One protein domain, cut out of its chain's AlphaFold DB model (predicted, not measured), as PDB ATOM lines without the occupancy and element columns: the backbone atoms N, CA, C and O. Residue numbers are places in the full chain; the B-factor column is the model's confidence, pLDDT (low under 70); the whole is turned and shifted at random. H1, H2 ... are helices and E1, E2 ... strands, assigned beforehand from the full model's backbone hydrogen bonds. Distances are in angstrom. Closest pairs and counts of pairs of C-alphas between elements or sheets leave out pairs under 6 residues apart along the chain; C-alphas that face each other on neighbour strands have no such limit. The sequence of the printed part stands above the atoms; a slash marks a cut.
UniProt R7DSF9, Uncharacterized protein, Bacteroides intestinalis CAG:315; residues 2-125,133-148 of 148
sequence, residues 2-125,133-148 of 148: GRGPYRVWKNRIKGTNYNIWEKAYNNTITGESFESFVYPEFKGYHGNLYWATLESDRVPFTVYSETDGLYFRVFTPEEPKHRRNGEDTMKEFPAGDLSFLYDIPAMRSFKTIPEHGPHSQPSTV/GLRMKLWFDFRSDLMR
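AT A GLANCE: This is residues 2 to 125 and 133 to 148 of the 148 residues of an uncharacterized protein of Bacteroides intestinalis CAG:315 (UniProt R7DSF9). Little regular structure: long loops surround a small antiparallel sheet, E3-E6-E7, near the middle, with another, E4-E5-E8, toward one end and short helix H1 at the other. Hairpin E1-E2 sits beside E3. The 140 printed residues, 34 in named elements, run E1 to E7, H1, E8; mostly strand, compact, radius of gyration of the C-alphas 16.2 A, spans 52 by 45 by 28 A.

IN THESE COORDINATES: E3 is residues 44 to 46, E6 71 to 74, E7 98 to 101; E4 51 to 54, E5 61 to 65 (13.5 A), E8 138 to 141; E1 2 to 4, E2 17 to 19; H1 113 to 116. C-alpha 2 is at (140.183, 47.045, 14.638), C-alpha 141 at (149.163, 53.969, 0.894).

HOW THE PARTS SIT: Antiparallel neighbours have N and O within hydrogen-bond range: N 46 and O 72, 2.8 A, E3-E6; N 73 and O 99, 2.8 A, hairpin E6-E7; N 63 and O 52, 2.8 A, hairpin E4-E5; N 141 and O 62, 2.8 A, E5-E8; N 2 and O 19, 3.1 A, hairpin E1-E2. The closest C-alphas of E1 and E3, Arg 3 and His 46, are 6.6 A apart. H1, too short for an O i to N i+4 pair, is on neither three-stranded sheet.

THE WHOLE: Residues 126 to 132 are cut out, a 9.5 A gap between C-alphas 125 and 133. Links E1-E2, E2-E3, E6-E7 and E7-H1 are long. The model's pLDDT is under 70 at residues 34 to 37 and 144 to 148.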
ATOM      1  N   GLY A   2     140.029  46.535  13.276       96.56
ATOM      2  CA  GLY A   2     140.183  47.045  14.638       96.56
ATOM      3  C   GLY A   2     138.975  46.705  15.503       96.56
ATOM      4  O   GLY A   2     138.214  45.789  15.180       96.56
ATOM      5  N   ARG A   3     138.778  47.454  16.589       96.06
ATOM      6  CA  ARG A   3     137.584  47.342  17.433       96.06
ATOM      7  C   ARG A   3     136.427  48.144  16.849       96.06
ATOM      8  O   ARG A   3     136.538  49.351  16.657       96.06
ATOM      9  N   GLY A   4     135.305  47.471  16.625       94.06
ATOM     10  CA  GLY A   4     134.100  48.065  16.051       94.06
ATOM     11  C   GLY A   4     132.853  47.204  16.292       94.06
ATOM     12  O   GLY A   4     132.871  46.365  17.202       94.06
ATOM     13  N   PRO A   5     131.768  47.416  15.519       93.44
ATOM     14  CA  PRO A   5     131.670  48.358  14.392       93.44
ATOM     15  C   PRO A   5     131.389  49.815  14.812       93.44
ATOM     16  O   PRO A   5     131.585  50.735  14.023       93.44
ATOM     17  N   TYR A   6     130.937  50.033  16.047       94.12
ATOM     18  CA  TYR A   6     130.564  51.350  16.567       94.12
ATOM     19  C   TYR A   6     131.774  52.205  16.944       94.12
ATOM     20  O   TYR A   6     132.825  51.682  17.328       94.12
ATOM     21  N   ARG A   7     131.583  53.530  16.912       94.94
ATOM     22  CA  ARG A   7     132.520  54.466  17.539       94.94
ATOM     23  C   ARG A   7     132.592  54.238  19.050       94.94
ATOM     24  O   ARG A   7     131.639  53.767  19.669       94.94
ATOM     25  N   VAL A   8     133.705  54.629  19.653       96.75
ATOM     26  CA  VAL A   8     133.979  54.451  21.081       96.75
ATOM     27  C   VAL A   8     134.232  55.777  21.784       96.75
ATOM     28  O   VAL A   8     134.630  56.772  21.184       96.75
ATOM     29  N   TRP A   9     134.046  55.750  23.098       96.31
ATOM     30  CA  TRP A   9     134.437  56.806  24.029       96.31
ATOM     31  C   TRP A   9     135.252  56.186  25.149       96.31
ATOM     32  O   TRP A   9     135.090  54.995  25.421       96.31
ATOM     33  N   LYS A  10     136.066  56.969  25.860       96.19
ATOM     34  CA  LYS A  10     136.914  56.434  26.940       96.19
ATOM     35  C   LYS A  10     136.143  55.610  27.978       96.19
ATOM     36  O   LYS A  10     136.578  54.543  28.398       96.19
ATOM     37  N   ASN A  11     134.949  56.079  28.332       95.56
ATOM     38  CA  ASN A  11     134.039  55.423  29.268       95.56
ATOM     39  C   ASN A  11     133.037  54.459  28.599       95.56
ATOM     40  O   ASN A  11     132.182  53.900  29.284       95.56
ATOM     41  N   ARG A  12     133.136  54.239  27.279       94.00
ATOM     42  CA  ARG A  12     132.278  53.346  26.475       94.00
ATOM     43  C   ARG A  12     133.078  52.580  25.408       94.00
ATOM     44  O   ARG A  12     132.787  52.660  24.221       94.00
ATOM     45  N   ILE A  13     134.104  51.844  25.840       92.81
ATOM     46  CA  ILE A  13     134.908  50.970  24.959       92.81
ATOM     47  C   ILE A  13     134.284  49.569  24.841       92.81
ATOM     48  O   ILE A  13     134.351  48.927  23.789       92.81
ATOM     49  N   LYS A  14     133.695  49.070  25.939       89.69
ATOM     50  CA  LYS A  14     133.067  47.741  25.992       89.69
ATOM     51  C   LYS A  14     131.910  47.657  24.992       89.69
ATOM     52  O   LYS A  14     131.187  48.628  24.810       89.69
ATOM     53  N   GLY A  15     131.734  46.482  24.388       84.69
ATOM     54  CA  GLY A  15     130.732  46.242  23.341       84.69
ATOM     55  C   GLY A  15     131.302  46.227  21.920       84.69
ATOM     56  O   GLY A  15     130.606  45.808  21.005       84.69
ATOM     57  N   THR A  16     132.572  46.609  21.738       90.81
ATOM     58  CA  THR A  16     133.289  46.465  20.460       90.81
ATOM     59  C   THR A  16     134.188  45.229  20.440       90.81
ATOM     60  O   THR A  16     134.844  44.924  21.444       90.81
ATOM     61  N   ASN A  17     134.260  44.561  19.285       94.12
ATOM     62  CA  ASN A  17     135.088  43.372  19.042       94.12
ATOM     63  C   ASN A  17     136.109  43.623  17.928       94.12
ATOM     64  O   ASN A  17     135.909  44.499  17.086       94.12
ATOM     65  N   TYR A  18     137.191  42.842  17.916       95.50
ATOM     66  CA  TYR A  18     138.147  42.846  16.812       95.50
ATOM     67  C   TYR A  18     137.549  42.168  15.585       95.50
ATOM     68  O   TYR A  18     137.140  41.011  15.665       95.50
ATOM     69  N   ASN A  19     137.507  42.889  14.468       97.06
ATOM     70  CA  ASN A  19     137.147  42.341  13.166       97.06
ATOM     71  C   ASN A  19     137.567  43.296  12.034       97.06
ATOM     72  O   ASN A  19     138.045  44.419  12.263       97.06
ATOM     73  N   ILE A  20     137.342  42.854  10.802       97.00
ATOM     74  CA  ILE A  20     137.246  43.718   9.634       97.00
ATOM     75  C   ILE A  20     135.826  44.289   9.618       97.00
ATOM     76  O   ILE A  20     134.847  43.552   9.708       97.00
ATOM     77  N   TRP A  21     135.729  45.614   9.564       96.19
ATOM     78  CA  TRP A  21     134.468  46.344   9.614       96.19
ATOM     79  C   TRP A  21     134.377  47.253   8.399       96.19
ATOM     80  O   TRP A  21     135.351  47.937   8.080       96.19
ATOM     81  N   GLU A  22     133.198  47.296   7.795       95.12
ATOM     82  CA  GLU A  22     132.854  48.180   6.687       95.12
ATOM     83  C   GLU A  22     131.681  49.064   7.109       95.12
ATOM     84  O   GLU A  22     130.785  48.617   7.833       95.12
ATOM     85  N   LYS A  23     131.720  50.345   6.730       92.88
ATOM     86  CA  LYS A  23     130.713  51.331   7.127       92.88
ATOM     87  C   LYS A  23     130.480  52.330   6.012       92.88
ATOM     88  O   LYS A  23     131.412  53.017   5.602       92.88
ATOM     89  N   ALA A  24     129.222  52.491   5.625       93.19
ATOM     90  CA  ALA A  24     128.815  53.597   4.776       93.19
ATOM     91  C   ALA A  24     128.953  54.932   5.523       93.19
ATOM     92  O   ALA A  24     128.686  55.022   6.728       93.19
ATOM     93  N   TYR A  25     129.338  55.978   4.791       93.69
ATOM     94  CA  TYR A  25     129.319  57.344   5.300       93.69
ATOM     95  C   TYR A  25     127.914  57.713   5.797       93.69
ATOM     96  O   TYR A  25     126.917  57.486   5.113       93.69
ATOM     97  N   ASN A  26     127.837  58.303   6.989       92.94
ATOM     98  CA  ASN A  26     126.599  58.833   7.543       92.94
ATOM     99  C   ASN A  26     126.866  60.010   8.490       92.94
ATOM    100  O   ASN A  26     127.967  60.178   9.023       92.94
ATOM    101  N   ASN A  27     125.821  60.808   8.702       91.94
ATOM    102  CA  ASN A  27     125.796  61.950   9.616       91.94
ATOM    103  C   ASN A  27     124.929  61.660  10.853       91.94
ATOM    104  O   ASN A  27     124.323  62.571  11.404       91.94
ATOM    105  N   THR A  28     124.831  60.392  11.272       91.25
ATOM    106  CA  THR A  28     123.964  59.987  12.386       91.25
ATOM    107  C   THR A  28     124.354  60.708  13.679       91.25
ATOM    108  O   THR A  28     125.485  60.591  14.162       91.25
ATOM    109  N   ILE A  29     123.388  61.415  14.268       89.94
ATOM    110  CA  ILE A  29     123.478  62.036  15.590       89.94
ATOM    111  C   ILE A  29     122.756  61.114  16.577       89.94
ATOM    112  O   ILE A  29     121.528  60.976  16.556       89.94
ATOM    113  N   THR A  30     123.528  60.437  17.433       84.31
ATOM    114  CA  THR A  30     123.008  59.449  18.389       84.31
ATOM    115  C   THR A  30     121.929  60.072  19.277       84.31
ATOM    116  O   THR A  30     122.177  61.058  19.966       84.31
ATOM    117  N   GLY A  31     120.742  59.462  19.291       79.44
ATOM    118  CA  GLY A  31     119.611  59.916  20.105       79.44
ATOM    119  C   GLY A  31     118.819  61.102  19.541       79.44
ATOM    120  O   GLY A  31     117.885  61.533  20.206       79.44
ATOM    121  N   GLU A  32     119.151  61.604  18.343       83.44
ATOM    122  CA  GLU A  32     118.419  62.702  17.685       83.44
ATOM    123  C   GLU A  32     117.996  62.390  16.243       83.44
ATOM    124  O   GLU A  32     116.945  62.845  15.800       83.44
ATOM    125  N   SER A  33     118.773  61.612  15.487       77.69
ATOM    126  CA  SER A  33     118.419  61.253  14.108       77.69
ATOM    127  C   SER A  33     117.270  60.231  14.057       77.69
ATOM    128  O   SER A  33     117.499  59.063  13.771       77.69
ATOM    129  N   PHE A  34     116.032  60.658  14.324       67.12
ATOM    130  CA  PHE A  34     114.861  59.772  14.405       67.12
ATOM    131  C   PHE A  34     114.372  59.236  13.050       67.12
ATOM    132  O   PHE A  34     113.781  58.161  13.000       67.12
ATOM    133  N   GLU A  35     114.659  59.940  11.952       65.56
ATOM    134  CA  GLU A  35     114.222  59.564  10.595       65.56
ATOM    135  C   GLU A  35     115.279  58.761   9.811       65.56
ATOM    136  O   GLU A  35     115.000  58.233   8.738       65.56
ATOM    137  N   SER A  36     116.517  58.667  10.310       61.97
ATOM    138  CA  SER A  36     117.650  58.052   9.596       61.97
ATOM    139  C   SER A  36     118.695  57.495  10.568       61.97
ATOM    140  O   SER A  36     119.852  57.915  10.569       61.97
ATOM    141  N   PHE A  37     118.294  56.548  11.424       66.38
ATOM    142  CA  PHE A  37     119.208  55.818  12.310       66.38
ATOM    143  C   PHE A  37     120.120  54.870  11.517       66.38
ATOM    144  O   PHE A  37     119.952  53.650  11.537       66.38
ATOM    145  N   VAL A  38     121.105  55.425  10.816       85.38
ATOM    146  CA  VAL A  38     122.136  54.631  10.147       85.38
ATOM    147  C   VAL A  38     123.228  54.341  11.167       85.38
ATOM    148  O   VAL A  38     124.100  55.172  11.432       85.38
ATOM    149  N   TYR A  39     123.132  53.165  11.777       87.69
ATOM    150  CA  TYR A  39     124.175  52.597  12.620       87.69
ATOM    151  C   TYR A  39     124.944  51.511  11.857       87.69
ATOM    152  O   TYR A  39     124.351  50.815  11.032       87.69
ATOM    153  N   PRO A  40     126.240  51.314  12.148       91.81
ATOM    154  CA  PRO A  40     127.067  52.070  13.098       91.81
ATOM    155  C   PRO A  40     127.348  53.512  12.637       91.81
ATOM    156  O   PRO A  40     127.357  53.807  11.440       91.81
ATOM    157  N   GLU A  41     127.631  54.416  13.578       93.62
ATOM    158  CA  GLU A  41     128.045  55.774  13.224       93.62
ATOM    159  C   GLU A  41     129.376  55.761  12.459       93.62
ATOM    160  O   GLU A  41     130.357  55.102  12.841       93.62
ATOM    161  N   PHE A  42     129.432  56.539  11.380       95.44
ATOM    162  CA  PHE A  42     130.663  56.696  10.613       95.44
ATOM    163  C   PHE A  42     131.672  57.570  11.371       95.44
ATOM    164  O   PHE A  42     132.816  57.158  11.596       95.44
ATOM    165  N   LYS A  43     131.219  58.751  11.815       96.12
ATOM    166  CA  LYS A  43     132.064  59.786  12.424       96.12
ATOM    167  C   LYS A  43     132.389  59.513  13.893       96.12
ATOM    168  O   LYS A  43     131.509  59.138  14.674       96.12
ATOM    169  N   GLY A  44     133.620  59.813  14.299       96.81
ATOM    170  CA  GLY A  44     134.097  59.716  15.682       96.81
ATOM    171  C   GLY A  44     135.318  58.811  15.835       96.81
ATOM    172  O   GLY A  44     136.022  58.537  14.864       96.81
ATOM    173  N   TYR A  45     135.585  58.373  17.067       97.56
ATOM    174  CA  TYR A  45     136.746  57.547  17.406       97.56
ATOM    175  C   TYR A  45     136.474  56.056  17.215       97.56
ATOM    176  O   TYR A  45     135.457  55.551  17.677       97.56
ATOM    177  N   HIS A  46     137.425  55.340  16.626       97.19
ATOM    178  CA  HIS A  46     137.417  53.887  16.441       97.19
ATOM    179  C   HIS A  46     138.628  53.297  17.160       97.19
ATOM    180  O   HIS A  46     139.714  53.872  17.115       97.19
ATOM    181  N   GLY A  47     138.437  52.196  17.885       96.94
ATOM    182  CA  GLY A  47     139.460  51.657  18.784       96.94
ATOM    183  C   GLY A  47     140.413  50.680  18.103       96.94
ATOM    184  O   GLY A  47     139.996  49.900  17.251       96.94
ATOM    185  N   ASN A  48     141.670  50.666  18.549       96.38
ATOM    186  CA  ASN A  48     142.695  49.684  18.179       96.38
ATOM    187  C   ASN A  48     142.833  49.501  16.657       96.38
ATOM    188  O   ASN A  48     142.574  48.422  16.119       96.38
ATOM    189  N   LEU A  49     143.206  50.581  15.972       97.81
ATOM    190  CA  LEU A  49     143.463  50.592  14.537       97.81
ATOM    191  C   LEU A  49     144.665  49.702  14.191       97.81
ATOM    192  O   LEU A  49     145.780  49.997  14.603       97.81
ATOM    193  N   TYR A  50     144.440  48.696  13.346       98.00
ATOM    194  CA  TYR A  50     145.520  48.002  12.629       98.00
ATOM    195  C   TYR A  50     145.674  48.540  11.210       98.00
ATOM    196  O   TYR A  50     146.773  48.856  10.766       98.00
ATOM    197  N   TRP A  51     144.552  48.680  10.506       97.88
ATOM    198  CA  TRP A  51     144.493  49.362   9.221       97.88
ATOM    199  C   TRP A  51     143.080  49.867   8.933       97.88
ATOM    200  O   TRP A  51     142.099  49.314   9.445       97.88
ATOM    201  N   ALA A  52     142.969  50.904   8.109       97.38
ATOM    202  CA  ALA A  52     141.697  51.415   7.610       97.38
ATOM    203  C   ALA A  52     141.866  51.988   6.206       97.38
ATOM    204  O   ALA A  52     142.810  52.738   5.960       97.38
ATOM    205  N   THR A  53     140.924  51.670   5.324       97.06
ATOM    206  CA  THR A  53     140.803  52.287   4.004       97.06
ATOM    207  C   THR A  53     139.695  53.328   4.068       97.06
ATOM    208  O   THR A  53     138.585  53.018   4.501       97.06
ATOM    209  N   LEU A  54     140.002  54.569   3.693       95.44
ATOM    210  CA  LEU A  54     138.986  55.582   3.437       95.44
ATOM    211  C   LEU A  54     138.697  55.585   1.946       95.44
ATOM    212  O   LEU A  54     139.558  55.942   1.143       95.44
ATOM    213  N   GLU A  55     137.481  55.186   1.601       94.19
ATOM    214  CA  GLU A  55     137.004  55.208   0.228       94.19
ATOM    215  C   GLU A  55     136.497  56.603  -0.142       94.19
ATOM    216  O   GLU A  55     135.827  57.283   0.640       94.19
ATOM    217  N   SER A  56     136.842  57.037  -1.349       89.12
ATOM    218  CA  SER A  56     136.368  58.272  -1.961       89.12
ATOM    219  C   SER A  56     136.297  58.066  -3.468       89.12
ATOM    220  O   SER A  56     137.084  57.321  -4.047       89.12
ATOM    221  N   ASP A  57     135.373  58.783  -4.091       88.06
ATOM    222  CA  ASP A  57     135.232  58.955  -5.536       88.06
ATOM    223  C   ASP A  57     136.486  59.505  -6.241       88.06
ATOM    224  O   ASP A  57     136.608  59.370  -7.457       88.06
ATOM    225  N   ARG A  58     137.413  60.139  -5.509       86.06
ATOM    226  CA  ARG A  58     138.637  60.726  -6.070       86.06
ATOM    227  C   ARG A  58     139.849  59.828  -5.892       86.06
ATOM    228  O   ARG A  58     140.408  59.341  -6.867       86.06
ATOM    229  N   VAL A  59     140.301  59.681  -4.650       88.88
ATOM    230  CA  VAL A  59     141.498  58.908  -4.309       88.88
ATOM    231  C   VAL A  59     141.229  58.204  -2.985       88.88
ATOM    232  O   VAL A  59     141.241  58.870  -1.943       88.88
ATOM    233  N   PRO A  60     140.967  56.886  -2.994       93.00
ATOM    234  CA  PRO A  60     140.974  56.127  -1.761       93.00
ATOM    235  C   PRO A  60     142.404  56.058  -1.221       93.00
ATOM    236  O   PRO A  60     143.378  56.094  -1.975       93.00
ATOM    237  N   PHE A  61     142.539  55.931   0.091       95.25
ATOM    238  CA  PHE A  61     143.835  55.653   0.697       95.25
ATOM    239  C   PHE A  61     143.681  54.705   1.873       95.25
ATOM    240  O   PHE A  61     142.654  54.689   2.557       95.25
ATOM    241  N   THR A  62     144.729  53.930   2.122       97.31
ATOM    242  CA  THR A  62     144.796  53.015   3.258       97.31
ATOM    243  C   THR A  62     145.858  53.478   4.233       97.31
ATOM    244  O   THR A  62     146.964  53.846   3.843       97.31
ATOM    245  N   VAL A  63     145.526  53.451   5.517       97.81
ATOM    246  CA  VAL A  63     146.483  53.666   6.598       97.81
ATOM    247  C   VAL A  63     146.717  52.357   7.316       97.81
ATOM    248  O   VAL A  63     145.756  51.685   7.681       97.81
ATOM    249  N   TYR A  64     147.981  52.034   7.563       98.25
ATOM    250  CA  TYR A  64     148.409  50.916   8.396       98.25
ATOM    251  C   TYR A  64     149.093  51.451   9.649       98.25
ATOM    252  O   TYR A  64     149.834  52.435   9.580       98.25
ATOM    253  N   SER A  65     148.878  50.796  10.785       98.06
ATOM    254  CA  SER A  65     149.579  51.105  12.026       98.06
ATOM    255  C   SER A  65     150.509  49.969  12.423       98.06
ATOM    256  O   SER A  65     150.087  48.823  12.528       98.06
ATOM    257  N   GLU A  66     151.774  50.305  12.674       97.44
ATOM    258  CA  GLU A  66     152.706  49.427  13.398       97.44
ATOM    259  C   GLU A  66     152.650  49.666  14.916       97.44
ATOM    260  O   GLU A  66     153.351  49.013  15.684       97.44
ATOM    261  N   THR A  67     151.848  50.633  15.361       96.94
ATOM    262  CA  THR A  67     151.687  50.973  16.770       96.94
ATOM    263  C   THR A  67     150.372  50.401  17.278       96.94
ATOM    264  O   THR A  67     149.292  50.819  16.865       96.94
ATOM    265  N   ASP A  68     150.457  49.467  18.218       94.44
ATOM    266  CA  ASP A  68     149.274  48.867  18.823       94.44
ATOM    267  C   ASP A  68     148.447  49.874  19.633       94.44
ATOM    268  O   ASP A  68     148.951  50.823  20.237       94.44
ATOM    269  N   GLY A  69     147.139  49.616  19.696       95.12
ATOM    270  CA  GLY A  69     146.234  50.303  20.618       95.12
ATOM    271  C   GLY A  69     145.857  51.732  20.227       95.12
ATOM    272  O   GLY A  69     145.197  52.405  21.018       95.12
ATOM    273  N   LEU A  70     146.218  52.198  19.028       97.56
ATOM    274  CA  LEU A  70     145.827  53.530  18.574       97.56
ATOM    275  C   LEU A  70     144.321  53.640  18.352       97.56
ATOM    276  O   LEU A  70     143.678  52.754  17.784       97.56
ATOM    277  N   TYR A  71     143.775  54.786  18.739       97.56
ATOM    278  CA  TYR A  71     142.462  55.230  18.306       97.56
ATOM    279  C   TYR A  71     142.584  55.970  16.984       97.56
ATOM    280  O   TYR A  71     143.482  56.792  16.796       97.56
ATOM    281  N   PHE A  72     141.634  55.720  16.095       97.75
ATOM    282  CA  PHE A  72     141.507  56.429  14.835       97.75
ATOM    283  C   PHE A  72     140.236  57.261  14.839       97.75
ATOM    284  O   PHE A  72     139.135  56.717  14.924       97.75
ATOM    285  N   ARG A  73     140.368  58.583  14.760       97.56
ATOM    286  CA  ARG A  73     139.229  59.463  14.524       97.56
ATOM    287  C   ARG A  73     139.007  59.627  13.031       97.56
ATOM    288  O   ARG A  73     139.920  60.051  12.326       97.56
ATOM    289  N   VAL A  74     137.768  59.402  12.607       96.75
ATOM    290  CA  VAL A  74     137.283  59.767  11.275       96.75
ATOM    291  C   VAL A  74     136.219  60.845  11.419       96.75
ATOM    292  O   VAL A  74     135.153  60.566  11.964       96.75
ATOM    293  N   PHE A  75     136.509  62.051  10.932       96.88
ATOM    294  CA  PHE A  75     135.658  63.244  10.987       96.88
ATOM    295  C   PHE A  75     135.158  63.619  12.393       96.88
ATOM    296  O   PHE A  75     135.386  62.929  13.392       96.88
ATOM    297  N   THR A  76     134.473  64.756  12.470       96.19
ATOM    298  CA  THR A  76     133.914  65.287  13.716       96.19
ATOM    299  C   THR A  76     132.404  65.035  13.756       96.19
ATOM    300  O   THR A  76     131.689  65.494  12.862       96.19
ATOM    301  N   PRO A  77     131.897  64.273  14.742       94.75
ATOM    302  CA  PRO A  77     130.467  64.163  15.001       94.75
ATOM    303  C   PRO A  77     129.829  65.507  15.345       94.75
ATOM    304  O   PRO A  77     130.454  66.344  15.989       94.75
ATOM    305  N   GLU A  78     128.560  65.667  14.987       92.75
ATOM    306  CA  GLU A  78     127.757  66.811  15.416       92.75
ATOM    307  C   GLU A  78     127.140  66.554  16.797       92.75
ATOM    308  O   GLU A  78     126.745  65.428  17.118       92.75
ATOM    309  N   GLU A  79     127.078  67.601  17.621       92.12
ATOM    310  CA  GLU A  79     126.337  67.589  18.886       92.12
ATOM    311  C   GLU A  79     124.825  67.493  18.626       92.12
ATOM    312  O   GLU A  79     124.331  68.136  17.696       92.12
ATOM    313  N   PRO A  80     124.060  66.765  19.461       88.62
ATOM    314  CA  PRO A  80     122.603  66.837  19.433       88.62
ATOM    315  C   PRO A  80     122.109  68.274  19.643       88.62
ATOM    316  O   PRO A  80     122.483  68.936  20.618       88.62
ATOM    317  N   LYS A  81     121.222  68.752  18.766       86.31
ATOM    318  CA  LYS A  81     120.564  70.060  18.870       86.31
ATOM    319  C   LYS A  81     119.795  70.202  20.180       86.31
ATOM    320  O   LYS A  81     119.845  71.258  20.809       86.31
ATOM    321  N   HIS A  82     119.119  69.143  20.625       84.38
ATOM    322  CA  HIS A  82     118.257  69.166  21.816       84.38
ATOM    323  C   HIS A  82     118.957  68.695  23.101       84.38
ATOM    324  O   HIS A  82     118.360  68.052  23.967       84.38
ATOM    325  N   ARG A  83     120.242  69.022  23.249       86.12
ATOM    326  CA  ARG A  83     121.035  68.695  24.443       86.12
ATOM    327  C   ARG A  83     120.522  69.405  25.702       86.12
ATOM    328  O   ARG A  83     120.094  70.561  25.676       86.12
ATOM    329  N   ARG A  84     120.608  68.711  26.842       80.94
ATOM    330  CA  ARG A  84     120.144  69.230  28.139       80.94
ATOM    331  C   ARG A  84     120.882  70.526  28.481       80.94
ATOM    332  O   ARG A  84     122.107  70.530  28.546       80.94
ATOM    333  N   ASN A  85     120.124  71.593  28.730       83.62
ATOM    334  CA  ASN A  85     120.625  72.919  29.109       83.62
ATOM    335  C   ASN A  85     121.635  73.532  28.125       83.62
ATOM    336  O   ASN A  85     122.405  74.401  28.521       83.62
ATOM    337  N   GLY A  86     121.663  73.086  26.863       84.19
ATOM    338  CA  GLY A  86     122.653  73.589  25.913       84.19
ATOM    339  C   GLY A  86     124.092  73.285  26.344       84.19
ATOM    340  O   GLY A  86     124.983  74.068  26.043       84.19
ATOM    341  N   GLU A  87     124.318  72.192  27.077       87.62
ATOM    342  CA  GLU A  87     125.651  71.760  27.503       87.62
ATOM    343  C   GLU A  87     126.205  70.678  26.564       87.62
ATOM    344  O   GLU A  87     125.456  69.815  26.101       87.62
ATOM    345  N   ASP A  88     127.503  70.723  26.255       90.62
ATOM    346  CA  ASP A  88     128.124  69.795  25.300       90.62
ATOM    347  C   ASP A  88     128.140  68.367  25.861       90.62
ATOM    348  O   ASP A  88     128.342  68.138  27.065       90.62
ATOM    349  N   THR A  89     127.886  67.391  24.990       91.19
ATOM    350  CA  THR A  89     127.937  65.970  25.351       91.19
ATOM    351  C   THR A  89     129.321  65.376  25.106       91.19
ATOM    352  O   THR A  89     129.723  64.415  25.775       91.19
ATOM    353  N   MET A  90     130.071  65.978  24.187       93.12
ATOM    354  CA  MET A  90     131.383  65.565  23.729       93.12
ATOM    355  C   MET A  90     132.418  66.627  24.100       93.12
ATOM    356  O   MET A  90     132.133  67.816  24.202       93.12
ATOM    357  N   LYS A  91     133.657  66.189  24.328       91.75
ATOM    358  CA  LYS A  91     134.782  67.117  24.457       91.75
ATOM    359  C   LYS A  91     135.169  67.633  23.070       91.75
ATOM    360  O   LYS A  91     135.007  66.914  22.088       91.75
ATOM    361  N   GLU A  92     135.746  68.831  23.023       91.25
ATOM    362  CA  GLU A  92     136.331  69.390  21.808       91.25
ATOM    363  C   GLU A  92     137.290  68.401  21.128       91.25
ATOM    364  O   GLU A  92     138.121  67.739  21.764       91.25
ATOM    365  N   PHE A  93     137.146  68.308  19.810       93.19
ATOM    366  CA  PHE A  93     137.950  67.455  18.957       93.19
ATOM    367  C   PHE A  93     139.187  68.216  18.456       93.19
ATOM    368  O   PHE A  93     139.080  69.395  18.134       93.19
ATOM    369  N   PRO A  94     140.353  67.553  18.312       89.88
ATOM    370  CA  PRO A  94     141.508  68.147  17.638       89.88
ATOM    371  C   PRO A  94     141.162  68.701  16.248       89.88
ATOM    372  O   PRO A  94     140.346  68.103  15.543       89.88
ATOM    373  N   ALA A  95     141.820  69.781  15.828       90.62
ATOM    374  CA  ALA A  95     141.645  70.343  14.488       90.62
ATOM    375  C   ALA A  95     141.928  69.317  13.368       90.62
ATOM    376  O   ALA A  95     142.663  68.346  13.560       90.62
ATOM    377  N   GLY A  96     141.348  69.556  12.188       94.19
ATOM    378  CA  GLY A  96     141.423  68.661  11.030       94.19
ATOM    379  C   GLY A  96     140.322  67.600  11.019       94.19
ATOM    380  O   GLY A  96     139.420  67.611  11.851       94.19
ATOM    381  N   ASP A  97     140.405  66.665  10.077       95.62
ATOM    382  CA  ASP A  97     139.359  65.660   9.847       95.62
ATOM    383  C   ASP A  97     139.718  64.283  10.401       95.62
ATOM    384  O   ASP A  97     138.864  63.573  10.932       95.62
ATOM    385  N   LEU A  98     140.996  63.924  10.348       96.62
ATOM    386  CA  LEU A  98     141.503  62.625  10.773       96.62
ATOM    387  C   LEU A  98     142.467  62.795  11.941       96.62
ATOM    388  O   LEU A  98     143.188  63.789  12.035       96.62
ATOM    389  N   SER A  99     142.488  61.829  12.852       96.88
ATOM    390  CA  SER A  99     143.433  61.843  13.972       96.88
ATOM    391  C   SER A  99     143.825  60.433  14.382       96.88
ATOM    392  O   SER A  99     142.983  59.541  14.420       96.88
ATOM    393  N   PHE A 100     145.086  60.263  14.766       97.31
ATOM    394  CA  PHE A 100     145.615  59.038  15.356       97.31
ATOM    395  C   PHE A 100     146.015  59.364  16.790       97.31
ATOM    396  O   PHE A 100     146.793  60.292  17.014       97.31
ATOM    397  N   LEU A 101     145.425  58.677  17.768       96.25
ATOM    398  CA  LEU A 101     145.515  59.078  19.171       96.25
ATOM    399  C   LEU A 101     145.873  57.901  20.075       96.25
ATOM    400  O   LEU A 101     145.397  56.788  19.876       96.25
ATOM    401  N   TYR A 102     146.647  58.174  21.124       95.44
ATOM    402  CA  TYR A 102     146.886  57.220  22.214       95.44
ATOM    403  C   TYR A 102     145.751  57.180  23.241       95.44
ATOM    404  O   TYR A 102     145.591  56.191  23.948       95.44
ATOM    405  N   ASP A 103     144.972  58.256  23.347       94.94
ATOM    406  CA  ASP A 103     143.834  58.355  24.257       94.94
ATOM    407  C   ASP A 103     142.727  59.203  23.629       94.94
ATOM    408  O   ASP A 103     142.972  60.029  22.746       94.94
ATOM    409  N   ILE A 104     141.504  58.996  24.104       96.38
ATOM    410  CA  ILE A 104     140.298  59.685  23.641       96.38
ATOM    411  C   ILE A 104     139.524  60.243  24.838       96.38
ATOM    412  O   ILE A 104     139.684  59.762  25.961       96.38
ATOM    413  N   PRO A 105     138.678  61.268  24.651       96.06
ATOM    414  CA  PRO A 105     137.852  61.780  25.733       96.06
ATOM    415  C   PRO A 105     136.739  60.800  26.135       96.06
ATOM    416  O   PRO A 105     136.285  59.949  25.364       96.06
ATOM    417  N   ALA A 106     136.273  60.947  27.372       96.44
ATOM    418  CA  ALA A 106     135.031  60.339  27.831       96.44
ATOM    419  C   ALA A 106     133.822  61.129  27.314       96.44
ATOM    420  O   ALA A 106     133.914  62.338  27.099       96.44
ATOM    421  N   MET A 107     132.686  60.452  27.161       94.12
ATOM    422  CA  MET A 107     131.424  61.095  26.801       94.12
ATOM    423  C   MET A 107     130.631  61.446  28.053       94.12
ATOM    424  O   MET A 107     130.536  60.644  28.991       94.12
ATOM    425  N   ARG A 108     130.020  62.627  28.054       92.81
ATOM    426  CA  ARG A 108     129.123  63.059  29.119       92.81
ATOM    427  C   ARG A 108     127.762  62.375  28.988       92.81
ATOM    428  O   ARG A 108     127.253  62.149  27.897       92.81
ATOM    429  N   SER A 109     127.133  62.077  30.122       89.31
ATOM    430  CA  SER A 109     125.751  61.595  30.169       89.31
ATOM    431  C   SER A 109     125.135  61.942  31.520       89.31
ATOM    432  O   SER A 109     125.560  61.399  32.530       89.31
ATOM    433  N   PHE A 110     124.161  62.854  31.560       86.81
ATOM    434  CA  PHE A 110     123.476  63.357  32.769       86.81
ATOM    435  C   PHE A 110     124.354  64.042  33.841       86.81
ATOM    436  O   PHE A 110     124.023  65.147  34.271       86.81
ATOM    437  N   LYS A 111     125.443  63.416  34.286       90.06
ATOM    438  CA  LYS A 111     126.468  63.953  35.192       90.06
ATOM    439  C   LYS A 111     127.657  64.504  34.408       90.06
ATOM    440  O   LYS A 111     127.834  64.158  33.234       90.06
ATOM    441  N   THR A 112     128.475  65.343  35.039       90.38
ATOM    442  CA  THR A 112     129.749  65.805  34.466       90.38
ATOM    443  C   THR A 112     130.729  64.639  34.299       90.38
ATOM    444  O   THR A 112     130.604  63.607  34.955       90.38
ATOM    445  N   ILE A 113     131.706  64.779  33.397       92.62
ATOM    446  CA  ILE A 113     132.680  63.719  33.081       92.62
ATOM    447  C   ILE A 113     133.397  63.170  34.335       92.62
ATOM    448  O   ILE A 113     133.432  61.947  34.483       92.62
ATOM    449  N   PRO A 114     133.905  63.999  35.272       92.69
ATOM    450  CA  PRO A 114     134.589  63.488  36.463       92.69
ATOM    451  C   PRO A 114     133.705  62.627  37.377       92.69
ATOM    452  O   PRO A 114     134.206  61.728  38.050       92.69
ATOM    453  N   GLU A 115     132.389  62.852  37.371       94.12
ATOM    454  CA  GLU A 115     131.418  62.126  38.201       94.12
ATOM    455  C   GLU A 115     131.062  60.732  37.651       94.12
ATOM    456  O   GLU A 115     130.380  59.957  38.323       94.12
ATOM    457  N   HIS A 116     131.529  60.381  36.445       93.19
ATOM    458  CA  HIS A 116     131.371  59.046  35.845       93.19
ATOM    459  C   HIS A 116     132.446  58.044  36.296       93.19
ATOM    460  O   HIS A 116     132.564  56.951  35.738       93.19
ATOM    461  N   GLY A 117     133.248  58.404  37.300       92.75
ATOM    462  CA  GLY A 117     134.224  57.519  37.927       92.75
ATOM    463  C   GLY A 117     135.555  57.398  37.171       92.75
ATOM    464  O   GLY A 117     135.861  58.208  36.289       92.75
ATOM    465  N   PRO A 118     136.383  56.393  37.522       91.88
ATOM    466  CA  PRO A 118     137.776  56.299  37.071       91.88
ATOM    467  C   PRO A 118     137.950  56.219  35.549       91.88
ATOM    468  O   PRO A 118     138.850  56.843  34.997       91.88
ATOM    469  N   HIS A 119     137.053  55.521  34.847       91.81
ATOM    470  CA  HIS A 119     137.116  55.365  33.385       91.81
ATOM    471  C   HIS A 119     136.818  56.648  32.599       91.81
ATOM    472  O   HIS A 119     136.942  56.659  31.376       91.81
ATOM    473  N   SER A 120     136.429  57.723  33.283       95.19
ATOM    474  CA  SER A 120     136.131  59.012  32.660       95.19
ATOM    475  C   SER A 120     137.206  60.070  32.922       95.19
ATOM    476  O   SER A 120     137.136  61.164  32.367       95.19
ATOM    477  N   GLN A 121     138.214  59.752  33.737       94.00
ATOM    478  CA  GLN A 121     139.281  60.689  34.083       94.00
ATOM    479  C   GLN A 121     140.273  60.872  32.921       94.00
ATOM    480  O   GLN A 121     140.463  59.947  32.124       94.00
ATOM    481  N   PRO A 122     140.942  62.035  32.805       90.75
ATOM    482  CA  PRO A 122     142.059  62.219  31.878       90.75
ATOM    483  C   PRO A 122     143.160  61.173  32.100       90.75
ATOM    484  O   PRO A 122     143.408  60.765  33.234       90.75
ATOM    485  N   SER A 123     143.822  60.729  31.028       89.94
ATOM    486  CA  SER A 123     145.022  59.900  31.181       89.94
ATOM    487  C   SER A 123     146.214  60.775  31.525       89.94
ATOM    488  O   SER A 123     146.350  61.883  31.006       89.94
ATOM    489  N   THR A 124     147.112  60.232  32.336       88.19
ATOM    490  CA  THR A 124     148.406  60.845  32.618       88.19
ATOM    491  C   THR A 124     149.484  60.022  31.937       88.19
ATOM    492  O   THR A 124     149.652  58.843  32.244       88.19
ATOM    493  N   VAL A 125     150.232  60.647  31.034       85.19
ATOM    494  CA  VAL A 125     151.452  60.067  30.468       85.19
ATOM    495  C   VAL A 125     152.632  60.678  31.209       85.19
ATOM    496  O   VAL A 125     152.739  61.898  31.313       85.19
ATOM    497  N   GLY A 133     160.221  58.294  24.877       86.06
ATOM    498  CA  GLY A 133     158.889  58.876  24.733       86.06
ATOM    499  C   GLY A 133     157.885  57.957  24.025       86.06
ATOM    500  O   GLY A 133     158.129  56.774  23.795       86.06
ATOM    501  N   LEU A 134     156.714  58.508  23.693       89.06
ATOM    502  CA  LEU A 134     155.698  57.801  22.909       89.06
ATOM    503  C   LEU A 134     156.021  57.910  21.415       89.06
ATOM    504  O   LEU A 134     156.146  59.016  20.889       89.06
ATOM    505  N   ARG A 135     156.104  56.773  20.717       91.38
ATOM    506  CA  ARG A 135     156.394  56.708  19.276       91.38
ATOM    507  C   ARG A 135     155.233  56.099  18.505       91.38
ATOM    508  O   ARG A 135     154.775  55.007  18.826       91.38
ATOM    509  N   MET A 136     154.791  56.818  17.475       96.06
ATOM    510  CA  MET A 136     153.712  56.414  16.580       96.06
ATOM    511  C   MET A 136     154.296  56.134  15.200       96.06
ATOM    512  O   MET A 136     154.980  56.993  14.645       96.06
ATOM    513  N   LYS A 137     154.015  54.957  14.642       97.56
ATOM    514  CA  LYS A 137     154.462  54.561  13.307       97.56
ATOM    515  C   LYS A 137     153.262  54.169  12.451       97.56
ATOM    516  O   LYS A 137     152.546  53.214  12.750       97.56
ATOM    517  N   LEU A 138     153.048  54.954  11.400       98.19
ATOM    518  CA  LEU A 138     151.936  54.830  10.465       98.19
ATOM    519  C   LEU A 138     152.473  54.786   9.037       98.19
ATOM    520  O   LEU A 138     153.432  55.489   8.716       98.19
ATOM    521  N   TRP A 139     151.810  54.016   8.185       98.12
ATOM    522  CA  TRP A 139     152.065  53.980   6.748       98.12
ATOM    523  C   TRP A 139     150.821  54.419   6.006       98.12
ATOM    524  O   TRP A 139     149.732  53.936   6.307       98.12
ATOM    525  N   PHE A 140     150.995  55.302   5.031       97.00
ATOM    526  CA  PHE A 140     149.926  55.758   4.157       97.00
ATOM    527  C   PHE A 140     150.170  55.211   2.759       97.00
ATOM    528  O   PHE A 140     151.236  55.420   2.179       97.00
ATOM    529  N   ASP A 141     149.173  54.515   2.237       95.81
ATOM    530  CA  ASP A 141     149.163  53.969   0.894       95.81
ATOM    531  C   ASP A 141     148.089  54.674   0.067       95.81
ATOM    532  O   ASP A 141     146.896  54.547   0.342       95.81
ATOM    533  N   PHE A 142     148.537  55.440  -0.926       92.69
ATOM    534  CA  PHE A 142     147.696  56.210  -1.849       92.69
ATOM    535  C   PHE A 142     147.612  55.569  -3.236       92.69
ATOM    536  O   PHE A 142     147.128  56.193  -4.182       92.69
ATOM    537  N   ARG A 143     148.150  54.356  -3.400       88.12
ATOM    538  CA  ARG A 143     148.044  53.643  -4.670       88.12
ATOM    539  C   ARG A 143     146.572  53.309  -4.889       88.12
ATOM    540  O   ARG A 143     145.939  52.689  -4.039       88.12
ATOM    541  N   SER A 144     146.029  53.745  -6.019       68.12
ATOM    542  CA  SER A 144     144.731  53.265  -6.468       68.12
ATOM    543  C   SER A 144     144.950  51.910  -7.126       68.12
ATOM    544  O   SER A 144     145.624  51.815  -8.151       68.12
ATOM    545  N   ASP A 145     144.352  50.861  -6.569       63.34
ATOM    546  CA  ASP A 145     144.138  49.618  -7.310       63.34
ATOM    547  C   ASP A 145     143.001  49.850  -8.324       63.34
ATOM    548  O   ASP A 145     141.963  49.199  -8.308       63.34
ATOM    549  N   LEU A 146     143.185  50.811  -9.237       53.09
ATOM    550  CA  LEU A 146     142.364  50.976 -10.437       53.09
ATOM    551  C   LEU A 146     142.756  49.905 -11.466       53.09
ATOM    552  O   LEU A 146     143.077  50.234 -12.598       53.09
ATOM    553  N   MET A 147     142.797  48.635 -11.053       46.47
ATOM    554  CA  MET A 147     142.754  47.434 -11.895       46.47
ATOM    555  C   MET A 147     142.610  46.191 -11.004       46.47
ATOM    556  O   MET A 147     143.604  45.589 -10.595       46.47
ATOM    557  N   ARG A 148     141.366  45.775 -10.761       41.47
ATOM    558  CA  ARG A 148     140.961  44.365 -10.712       41.47
ATOM    559  C   ARG A 148     139.482  44.230 -11.035       41.47
ATOM    560  O   ARG A 148     138.706  45.078 -10.549       41.47
TER     561      ARG A 148